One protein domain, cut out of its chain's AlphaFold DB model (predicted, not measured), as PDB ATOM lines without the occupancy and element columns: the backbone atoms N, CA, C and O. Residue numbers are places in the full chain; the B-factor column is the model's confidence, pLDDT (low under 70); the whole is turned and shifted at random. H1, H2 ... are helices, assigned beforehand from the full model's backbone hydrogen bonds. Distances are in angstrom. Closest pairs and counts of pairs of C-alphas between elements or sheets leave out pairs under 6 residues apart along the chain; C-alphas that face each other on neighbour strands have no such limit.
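What this domain is: This is residues 16 to 93 of the 100 residues of an uncharacterized protein of Lomentospora prolificans (UniProt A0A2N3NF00). There is little regular structure: the model is an elongated row of three looping, unnamed stretches, residues 21 to 37 at one end, 42 to 63 in the middle and 68 to 93 at the other end. Three very short helices lie along this chain of loops, well separated from each other. The printed part has 78 residues, with H1, H2 and H3 in that order and no named strand; the class is all helix, though named elements hold only 13 residues. It is compact, with a radius of gyration of the C-alphas of 12.5 A, and spans 36 by 23 by 18 A.

Where its parts are: H1, residues 16 to 20, begins at C-alpha 16 (99.866, 169.605, 189.772) and is 6.2 A long. H2, residues 38 to 41, and H3, residues 64 to 67, are each 4.9 A long; H3 ends at C-alpha 67 (100.631, 181.333, 181.759).

How they stand to each other: H1, H2 and H3 are apart from each other. In H1 every O i to N i+4 pair is within hydrogen-bond range; H2 and H3 are too short for such a pair, and each has its one O i to N i+3 pair within range.

The domain as a whole: The C-alphas farthest apart, Lys 27 and Glu 93, are 36.9 A apart. The printed part has no cut, and both links are long, with 17 and 22 residues. Mean pLDDT of the printed part is 76.3; residues 72, 76 to 80, 84 to 85 and 88 to 93 are under 70.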
ATOM      1  N   ILE A  16     101.046 170.114 190.498       74.50
ATOM      2  CA  ILE A  16      99.866 169.605 189.772       74.50
ATOM      3  C   ILE A  16      99.936 170.008 188.290       74.50
ATOM      4  O   ILE A  16      99.698 169.186 187.407       74.50
ATOM      5  N   CYS A  17     100.393 171.233 188.004       74.94
ATOM      6  CA  CYS A  17     100.606 171.692 186.633       74.94
ATOM      7  C   CYS A  17     101.701 170.896 185.895       74.94
ATOM      8  O   CYS A  17     101.600 170.706 184.688       74.94
ATOM      9  N   ALA A  18     102.724 170.380 186.588       77.31
ATOM     10  CA  ALA A  18     103.718 169.497 185.969       77.31
ATOM     11  C   ALA A  18     103.120 168.120 185.646       77.31
ATOM     12  O   ALA A  18     103.391 167.575 184.583       77.31
ATOM     13  N   GLN A  19     102.262 167.590 186.525       80.00
ATOM     14  CA  GLN A  19     101.584 166.305 186.312       80.00
ATOM     15  C   GLN A  19     100.562 166.361 185.168       80.00
ATOM     16  O   GLN A  19     100.428 165.406 184.409       80.00
ATOM     17  N   GLN A  20      99.860 167.485 185.020       82.31
ATOM     18  CA  GLN A  20      98.913 167.709 183.924       82.31
ATOM     19  C   GLN A  20      99.589 168.141 182.614       82.31
ATOM     20  O   GLN A  20      98.946 168.173 181.563       82.31
ATOM     21  N   ALA A  21     100.865 168.532 182.644       84.69
ATOM     22  CA  ALA A  21     101.559 168.964 181.442       84.69
ATOM     23  C   ALA A  21     101.757 167.773 180.495       84.69
ATOM     24  O   ALA A  21     102.475 166.824 180.794       84.69
ATOM     25  N   THR A  22     101.152 167.847 179.316       88.00
ATOM     26  CA  THR A  22     101.292 166.879 178.228       88.00
ATOM     27  C   THR A  22     102.159 167.457 177.116       88.00
ATOM     28  O   THR A  22     102.450 168.646 177.098       88.00
ATOM     29  N   CYS A  23     102.603 166.648 176.166       87.25
ATOM     30  CA  CYS A  23     103.255 167.142 174.949       87.25
ATOM     31  C   CYS A  23     102.267 167.915 174.068       87.25
ATOM     32  O   CYS A  23     101.060 167.696 174.168       87.25
ATOM     33  N   SER A  24     102.734 168.744 173.129       83.50
ATOM     34  CA  SER A  24     101.834 169.394 172.153       83.50
ATOM     35  C   SER A  24     101.028 168.385 171.330       83.50
ATOM     36  O   SER A  24      99.959 168.709 170.827       83.50
ATOM     37  N   CYS A  25     101.532 167.157 171.196       83.06
ATOM     38  CA  CYS A  25     100.837 166.050 170.551       83.06
ATOM     39  C   CYS A  25      99.821 165.320 171.458       83.06
ATOM     40  O   CYS A  25      99.142 164.418 170.978       83.06
ATOM     41  N   GLY A  26      99.730 165.654 172.753       82.81
ATOM     42  CA  GLY A  26      98.749 165.124 173.713       82.81
ATOM     43  C   GLY A  26      98.925 163.659 174.133       82.81
ATOM     44  O   GLY A  26      98.184 163.180 174.983       82.81
ATOM     45  N   LYS A  27      99.891 162.935 173.557       81.94
ATOM     46  CA  LYS A  27     100.042 161.480 173.746       81.94
ATOM     47  C   LYS A  27     100.806 161.072 175.005       81.94
ATOM     48  O   LYS A  27     100.630 159.956 175.480       81.94
ATOM     49  N   GLN A  28     101.706 161.921 175.489       87.38
ATOM     50  CA  GLN A  28     102.618 161.630 176.598       87.38
ATOM     51  C   GLN A  28     102.727 162.847 177.514       87.38
ATOM     52  O   GLN A  28     102.390 163.966 177.109       87.38
ATOM     53  N   SER A  29     103.220 162.623 178.730       86.56
ATOM     54  CA  SER A  29     103.593 163.695 179.649       86.56
ATOM     55  C   SER A  29     104.719 164.541 179.057       86.56
ATOM     56  O   SER A  29     105.581 164.039 178.331       86.56
ATOM     57  N   ALA A  30     104.708 165.835 179.365       83.25
ATOM     58  CA  ALA A  30     105.776 166.751 178.991       83.25
ATOM     59  C   ALA A  30     107.143 166.213 179.459       83.25
ATOM     60  O   ALA A  30     107.222 165.546 180.487       83.25
ATOM     61  N   LEU A  31     108.203 166.475 178.685       83.44
ATOM     62  CA  LEU A  31     109.550 165.889 178.825       83.44
ATOM     63  C   LEU A  31     109.696 164.399 178.469       83.44
ATOM     64  O   LEU A  31     110.818 163.913 178.343       83.44
ATOM     65  N   HIS A  32     108.590 163.688 178.242       87.38
ATOM     66  CA  HIS A  32     108.569 162.279 177.833       87.38
ATOM     67  C   HIS A  32     107.869 162.091 176.482       87.38
ATOM     68  O   HIS A  32     107.275 161.055 176.189       87.38
ATOM     69  N   CYS A  33     107.921 163.115 175.637       86.75
ATOM     70  CA  CYS A  33     107.310 163.108 174.323       86.75
ATOM     71  C   CYS A  33     108.000 162.096 173.407       86.75
ATOM     72  O   CYS A  33     109.224 162.001 173.381       86.75
ATOM     73  N   THR A  34     107.209 161.387 172.602       88.94
ATOM     74  CA  THR A  34     107.680 160.446 171.566       88.94
ATOM     75  C   THR A  34     107.201 160.831 170.162       88.94
ATOM     76  O   THR A  34     107.327 160.059 169.217       88.94
ATOM     77  N   CYS A  35     106.618 162.023 170.011       86.62
ATOM     78  CA  CYS A  35     106.181 162.561 168.724       86.62
ATOM     79  C   CYS A  35     107.308 163.317 168.004       86.62
ATOM     80  O   CYS A  35     108.371 163.537 168.567       86.62
ATOM     81  N   GLU A  36     107.082 163.763 166.768       86.19
ATOM     82  CA  GLU A  36     108.099 164.453 165.944       86.19
ATOM     83  C   GLU A  36     108.696 165.701 166.614       86.19
ATOM     84  O   GLU A  36     109.832 166.080 166.353       86.19
ATOM     85  N   LYS A  37     107.939 166.329 167.522       81.38
ATOM     86  CA  LYS A  37     108.374 167.499 168.296       81.38
ATOM     87  C   LYS A  37     109.131 167.139 169.576       81.38
ATOM     88  O   LYS A  37     109.603 168.038 170.263       81.38
ATOM     89  N   ALA A  38     109.289 165.852 169.887       85.38
ATOM     90  CA  ALA A  38     109.948 165.366 171.096       85.38
ATOM     91  C   ALA A  38     111.358 165.923 171.273       85.38
ATOM     92  O   ALA A  38     111.704 166.348 172.367       85.38
ATOM     93  N   SER A  39     112.150 165.998 170.203       84.50
ATOM     94  CA  SER A  39     113.515 166.534 170.256       84.50
ATOM     95  C   SER A  39     113.575 167.989 170.735       84.50
ATOM     96  O   SER A  39     114.596 168.418 171.257       84.50
ATOM     97  N   THR A  40     112.487 168.747 170.576       81.69
ATOM     98  CA  THR A  40     112.380 170.142 171.028       81.69
ATOM     99  C   THR A  40     111.599 170.259 172.336       81.69
ATOM    100  O   THR A  40     111.949 171.057 173.194       81.69
ATOM    101  N   GLU A  41     110.544 169.466 172.524       83.44
ATOM    102  CA  GLU A  41     109.688 169.524 173.717       83.44
ATOM    103  C   GLU A  41     110.286 168.804 174.929       83.44
ATOM    104  O   GLU A  41     110.011 169.192 176.063       83.44
ATOM    105  N   ASN A  42     111.136 167.796 174.707       84.94
ATOM    106  CA  ASN A  42     111.881 167.123 175.773       84.94
ATOM    107  C   ASN A  42     113.114 167.905 176.216       84.94
ATOM    108  O   ASN A  42     113.784 167.520 177.171       84.94
ATOM    109  N   THR A  43     113.444 168.996 175.526       83.50
ATOM    110  CA  THR A  43     114.598 169.830 175.845       83.50
ATOM    111  C   THR A  43     114.142 171.263 176.051       83.50
ATOM    112  O   THR A  43     114.036 172.061 175.125       83.50
ATOM    113  N   ILE A  44     113.892 171.609 177.310       76.81
ATOM    114  CA  ILE A  44     113.512 172.965 177.694       76.81
ATOM    115  C   ILE A  44     114.764 173.834 177.693       76.81
ATOM    116  O   ILE A  44     115.627 173.706 178.559       76.81
ATOM    117  N   THR A  45     114.858 174.734 176.723       73.69
ATOM    118  CA  THR A  45     115.921 175.740 176.659       73.69
ATOM    119  C   THR A  45     115.327 177.123 176.898       73.69
ATOM    120  O   THR A  45     114.444 177.571 176.171       73.69
ATOM    121  N   GLY A  46     115.810 177.807 177.937       73.50
ATOM    122  CA  GLY A  46     115.360 179.151 178.297       73.50
ATOM    123  C   GLY A  46     114.167 179.175 179.267       73.50
ATOM    124  O   GLY A  46     114.041 178.285 180.109       73.50
ATOM    125  N   PRO A  47     113.332 180.231 179.227       75.25
ATOM    126  CA  PRO A  47     112.255 180.427 180.189       75.25
ATOM    127  C   PRO A  47     111.139 179.391 180.006       75.25
ATOM    128  O   PRO A  47     110.601 179.197 178.913       75.25
ATOM    129  N   SER A  48     110.761 178.751 181.108       81.50
ATOM    130  CA  SER A  48     109.748 177.696 181.160       81.50
ATOM    131  C   SER A  48     108.470 178.144 181.872       81.50
ATOM    132  O   SER A  48     108.435 179.179 182.541       81.50
ATOM    133  N   CYS A  49     107.388 177.388 181.719       78.50
ATOM    134  CA  CYS A  49     106.182 177.531 182.534       78.50
ATOM    135  C   CYS A  49     106.527 177.446 184.029       78.50
ATOM    136  O   CYS A  49     107.568 176.899 184.391       78.50
ATOM    137  N   SER A  50     105.640 177.895 184.917       75.62
ATOM    138  CA  SER A  50     105.807 177.743 186.373       75.62
ATOM    139  C   SER A  50     106.136 176.308 186.777       75.62
ATOM    140  O   SER A  50     106.882 176.102 187.726       75.62
ATOM    141  N   CYS A  51     105.607 175.321 186.048       74.56
ATOM    142  CA  CYS A  51     105.874 173.906 186.284       74.56
ATOM    143  C   CYS A  51     107.222 173.392 185.772       74.56
ATOM    144  O   CYS A  51     107.555 172.242 186.031       74.56
ATOM    145  N   GLY A  52     107.972 174.183 185.001       76.38
ATOM    146  CA  GLY A  52     109.247 173.779 184.406       76.38
ATOM    147  C   GLY A  52     109.146 172.721 183.303       76.38
ATOM    148  O   GLY A  52     110.134 172.459 182.629       76.38
ATOM    149  N   ALA A  53     107.967 172.138 183.083       78.50
ATOM    150  CA  ALA A  53     107.798 171.006 182.183       78.50
ATOM    151  C   ALA A  53     107.752 171.406 180.701       78.50
ATOM    152  O   ALA A  53     107.997 170.568 179.840       78.50
ATOM    153  N   ARG A  54     107.401 172.665 180.392       83.19
ATOM    154  CA  ARG A  54     107.204 173.179 179.022       83.19
ATOM    155  C   ARG A  54     107.697 174.625 178.877       83.19
ATOM    156  O   ARG A  54     107.818 175.310 179.894       83.19
ATOM    157  N   PRO A  55     108.006 175.104 177.657       81.75
ATOM    158  CA  PRO A  55     108.440 176.482 177.455       81.75
ATOM    159  C   PRO A  55     107.295 177.481 177.681       81.75
ATOM    160  O   PRO A  55     106.119 177.155 177.493       81.75
ATOM    161  N   VAL A  56     107.638 178.714 178.070       78.44
ATOM    162  CA  VAL A  56     106.658 179.806 178.238       78.44
ATOM    163  C   VAL A  56     105.828 180.008 176.965       78.44
ATOM    164  O   VAL A  56     106.334 179.884 175.850       78.44
ATOM    165  N   GLY A  57     104.534 180.311 177.116       78.69
ATOM    166  CA  GLY A  57     103.616 180.462 175.978       78.69
ATOM    167  C   GLY A  57     103.138 179.133 175.394       78.69
ATOM    168  O   GLY A  57     102.282 179.107 174.508       78.69
ATOM    169  N   LYS A  58     103.693 178.023 175.885       81.81
ATOM    170  CA  LYS A  58     103.325 176.659 175.538       81.81
ATOM    171  C   LYS A  58     103.156 175.853 176.816       81.81
ATOM    172  O   LYS A  58     103.685 174.764 176.905       81.81
ATOM    173  N   CYS A  59     102.369 176.285 177.786       84.25
ATOM    174  CA  CYS A  59     101.907 175.475 178.922       84.25
ATOM    175  C   CYS A  59     100.597 174.747 178.543       84.25
ATOM    176  O   CYS A  59      99.845 175.276 177.727       84.25
ATOM    177  N   THR A  60     100.346 173.521 179.027       84.31
ATOM    178  CA  THR A  60      99.075 172.762 178.796       84.31
ATOM    179  C   THR A  60      98.358 172.396 180.079       84.31
ATOM    180  O   THR A  60      97.316 171.754 180.023       84.31
ATOM    181  N   CYS A  61      98.906 172.738 181.238       81.81
ATOM    182  CA  CYS A  61      98.193 172.482 182.477       81.81
ATOM    183  C   CYS A  61      96.962 173.385 182.604       81.81
ATOM    184  O   CYS A  61      96.773 174.296 181.803       81.81
ATOM    185  N   GLU A  62      96.152 173.191 183.636       80.81
ATOM    186  CA  GLU A  62      94.999 174.053 183.934       80.81
ATOM    187  C   GLU A  62      95.317 175.564 183.940       80.81
ATOM    188  O   GLU A  62      94.514 176.374 183.481       80.81
ATOM    189  N   ASN A  63      96.529 175.949 184.353       73.88
ATOM    190  CA  ASN A  63      96.984 177.342 184.367       73.88
ATOM    191  C   ASN A  63      97.507 177.842 183.013       73.88
ATOM    192  O   ASN A  63      97.878 179.008 182.886       73.88
ATOM    193  N   ALA A  64      97.505 177.003 181.975       79.94
ATOM    194  CA  ALA A  64      97.979 177.344 180.640       79.94
ATOM    195  C   ALA A  64      97.321 178.597 180.077       79.94
ATOM    196  O   ALA A  64      97.997 179.424 179.475       79.94
ATOM    197  N   SER A  65      96.020 178.765 180.290       79.62
ATOM    198  CA  SER A  65      95.280 179.927 179.798       79.62
ATOM    199  C   SER A  65      95.758 181.242 180.400       79.62
ATOM    200  O   SER A  65      95.566 182.271 179.764       79.62
ATOM    201  N   THR A  66      96.381 181.204 181.580       76.81
ATOM    202  CA  THR A  66      96.959 182.359 182.279       76.81
ATOM    203  C   THR A  66      98.452 182.481 181.979       76.81
ATOM    204  O   THR A  66      98.942 183.565 181.685       76.81
ATOM    205  N   GLU A  67      99.183 181.366 181.990       76.94
ATOM    206  CA  GLU A  67     100.631 181.333 181.759       76.94
ATOM    207  C   GLU A  67     101.030 181.540 180.295       76.94
ATOM    208  O   GLU A  67     102.139 181.998 180.022       76.94
ATOM    209  N   ASN A  68     100.141 181.215 179.357       80.12
ATOM    210  CA  ASN A  68     100.353 181.462 177.933       80.12
ATOM    211  C   ASN A  68      99.959 182.876 177.512       80.12
ATOM    212  O   ASN A  68     100.214 183.253 176.367       80.12
ATOM    213  N   GLN A  69      99.339 183.655 178.401       80.38
ATOM    214  CA  GLN A  69      99.070 185.053 178.105       80.38
ATOM    215  C   GLN A  69     100.377 185.815 178.024       80.38
ATOM    216  O   GLN A  69     101.314 185.594 178.797       80.38
ATOM    217  N   LYS A  70     100.407 186.777 177.105       73.81
ATOM    218  CA  LYS A  70     101.488 187.747 177.079       73.81
ATOM    219  C   LYS A  70     101.466 188.510 178.410       73.81
ATOM    220  O   LYS A  70     100.419 189.064 178.753       73.81
ATOM    221  N   PRO A  71     102.583 188.561 179.155       71.81
ATOM    222  CA  PRO A  71     102.630 189.332 180.382       71.81
ATOM    223  C   PRO A  71     102.304 190.796 180.083       71.81
ATOM    224  O   PRO A  71     102.831 191.394 179.141       71.81
ATOM    225  N   THR A  72     101.394 191.358 180.870       65.00
ATOM    226  CA  THR A  72     101.001 192.764 180.802       65.00
ATOM    227  C   THR A  72     101.702 193.513 181.938       65.00
ATOM    228  O   THR A  72     101.612 193.120 183.098       65.00
ATOM    229  N   GLY A  73     102.453 194.567 181.608       72.44
ATOM    230  CA  GLY A  73     103.234 195.344 182.580       72.44
ATOM    231  C   GLY A  73     104.706 194.928 182.676       72.44
ATOM    232  O   GLY A  73     105.314 194.542 181.678       72.44
ATOM    233  N   ALA A  74     105.298 195.061 183.867       73.06
ATOM    234  CA  ALA A  74     106.713 194.769 184.093       73.06
ATOM    235  C   ALA A  74     106.997 193.268 183.939       73.06
ATOM    236  O   ALA A  74     106.451 192.435 184.668       73.06
ATOM    237  N   THR A  75     107.863 192.923 182.991       73.94
ATOM    238  CA  THR A  75     108.335 191.554 182.766       73.94
ATOM    239  C   THR A  75     109.626 191.281 183.532       73.94
ATOM    240  O   THR A  75     110.352 192.207 183.881       73.94
ATOM    241  N   CYS A  76     109.945 190.002 183.742       69.88
ATOM    242  CA  CYS A  76     111.279 189.548 184.135       69.88
ATOM    243  C   CYS A  76     112.359 190.160 183.231       69.88
ATOM    244  O   CYS A  76     112.075 190.495 182.077       69.88
ATOM    245  N   GLY A  77     113.619 190.175 183.681       63.22
ATOM    246  CA  GLY A  77     114.765 190.529 182.823       63.22
ATOM    247  C   GLY A  77     114.860 189.677 181.545       63.22
ATOM    248  O   GLY A  77     115.455 190.082 180.556       63.22
ATOM    249  N   CYS A  78     114.194 188.519 181.540       63.75
ATOM    250  CA  CYS A  78     114.036 187.633 180.396       63.75
ATOM    251  C   CYS A  78     112.896 187.981 179.419       63.75
ATOM    252  O   CYS A  78     112.746 187.300 178.407       63.75
ATOM    253  N   GLY A  79     112.032 188.950 179.734       67.00
ATOM    254  CA  GLY A  79     110.849 189.329 178.947       67.00
ATOM    255  C   GLY A  79     109.729 188.279 178.848       67.00
ATOM    256  O   GLY A  79     108.656 188.575 178.328       67.00
ATOM    257  N   ALA A  80     109.948 187.056 179.332       67.81
ATOM    258  CA  ALA A  80     109.052 185.927 179.103       67.81
ATOM    259  C   ALA A  80     107.860 185.869 180.071       67.81
ATOM    260  O   ALA A  80     106.790 185.397 179.706       67.81
ATOM    261  N   ARG A  81     108.015 186.346 181.307       71.19
ATOM    262  CA  ARG A  81     106.981 186.278 182.354       71.19
ATOM    263  C   ARG A  81     106.877 187.603 183.103       71.19
ATOM    264  O   ARG A  81     107.794 188.414 182.981       71.19
ATOM    265  N   PRO A  82     105.803 187.850 183.873       73.19
ATOM    266  CA  PRO A  82     105.733 189.008 184.759       73.19
ATOM    267  C   PRO A  82     106.910 189.011 185.742       73.19
ATOM    268  O   PRO A  82     107.383 187.943 186.132       73.19
ATOM    269  N   ALA A  83     107.361 190.191 186.172       70.12
ATOM    270  CA  ALA A  83     108.516 190.346 187.064       70.12
ATOM    271  C   ALA A  83     108.389 189.554 188.384       70.12
ATOM    272  O   ALA A  83     109.387 189.107 188.931       70.12
ATOM    273  N   GLY A  84     107.167 189.311 188.872       65.75
ATOM    274  CA  GLY A  84     106.910 188.498 190.071       65.75
ATOM    275  C   GLY A  84     106.856 186.980 189.842       65.75
ATOM    276  O   GLY A  84     106.572 186.234 190.775       65.75
ATOM    277  N   SER A  85     107.059 186.494 188.614       68.44
ATOM    278  CA  SER A  85     106.931 185.068 188.260       68.44
ATOM    279  C   SER A  85     108.046 184.594 187.325       68.44
ATOM    280  O   SER A  85     107.830 183.733 186.469       68.44
ATOM    281  N   CYS A  86     109.241 185.167 187.481       70.38
ATOM    282  CA  CYS A  86     110.438 184.811 186.726       70.38
ATOM    283  C   CYS A  86     110.741 183.308 186.817       70.38
ATOM    284  O   CYS A  86     110.895 182.749 187.898       70.38
ATOM    285  N   THR A  87     110.877 182.662 185.660       72.19
ATOM    286  CA  THR A  87     111.373 181.278 185.520       72.19
ATOM    287  C   THR A  87     112.632 181.210 184.664       72.19
ATOM    288  O   THR A  87     113.072 180.133 184.266       72.19
ATOM    289  N   CYS A  88     113.232 182.359 184.349       67.44
ATOM    290  CA  CYS A  88     114.528 182.385 183.699       67.44
ATOM    291  C   CYS A  88     115.598 181.835 184.638       67.44
ATOM    292  O   CYS A  88     115.811 182.364 185.723       67.44
ATOM    293  N   ASN A  89     116.330 180.823 184.179       57.34
ATOM    294  CA  ASN A  89     117.496 180.277 184.874       57.34
ATOM    295  C   ASN A  89     118.748 181.175 184.737       57.34
ATOM    296  O   ASN A  89     119.874 180.692 184.745       57.34
ATOM    297  N   ASN A  90     118.571 182.479 184.513       47.00
ATOM    298  CA  ASN A  90     119.675 183.418 184.365       47.00
ATOM    299  C   ASN A  90     119.583 184.444 185.495       47.00
ATOM    300  O   ASN A  90     118.648 185.242 185.529       47.00
ATOM    301  N   SER A  91     120.536 184.352 186.420       47.66
ATOM    302  CA  SER A  91     120.693 185.132 187.651       47.66
ATOM    303  C   SER A  91     120.948 186.630 187.438       47.66
ATOM    304  O   SER A  91     121.848 187.186 188.062       47.66
ATOM    305  N   ASN A  92     120.189 187.307 186.579       45.91
ATOM    306  CA  ASN A  92     120.255 188.760 186.468       45.91
ATOM    307  C   ASN A  92     118.908 189.383 186.839       45.91
ATOM    308  O   ASN A  92     118.121 189.817 185.996       45.91
ATOM    309  N   GLU A  93     118.656 189.361 188.146       44.16
ATOM    310  CA  GLU A  93     117.644 190.147 188.843       44.16
ATOM    311  C   GLU A  93     117.975 191.640 188.647       44.16
ATOM    312  O   GLU A  93     118.642 192.259 189.472       44.16
TER     313      GLU A  93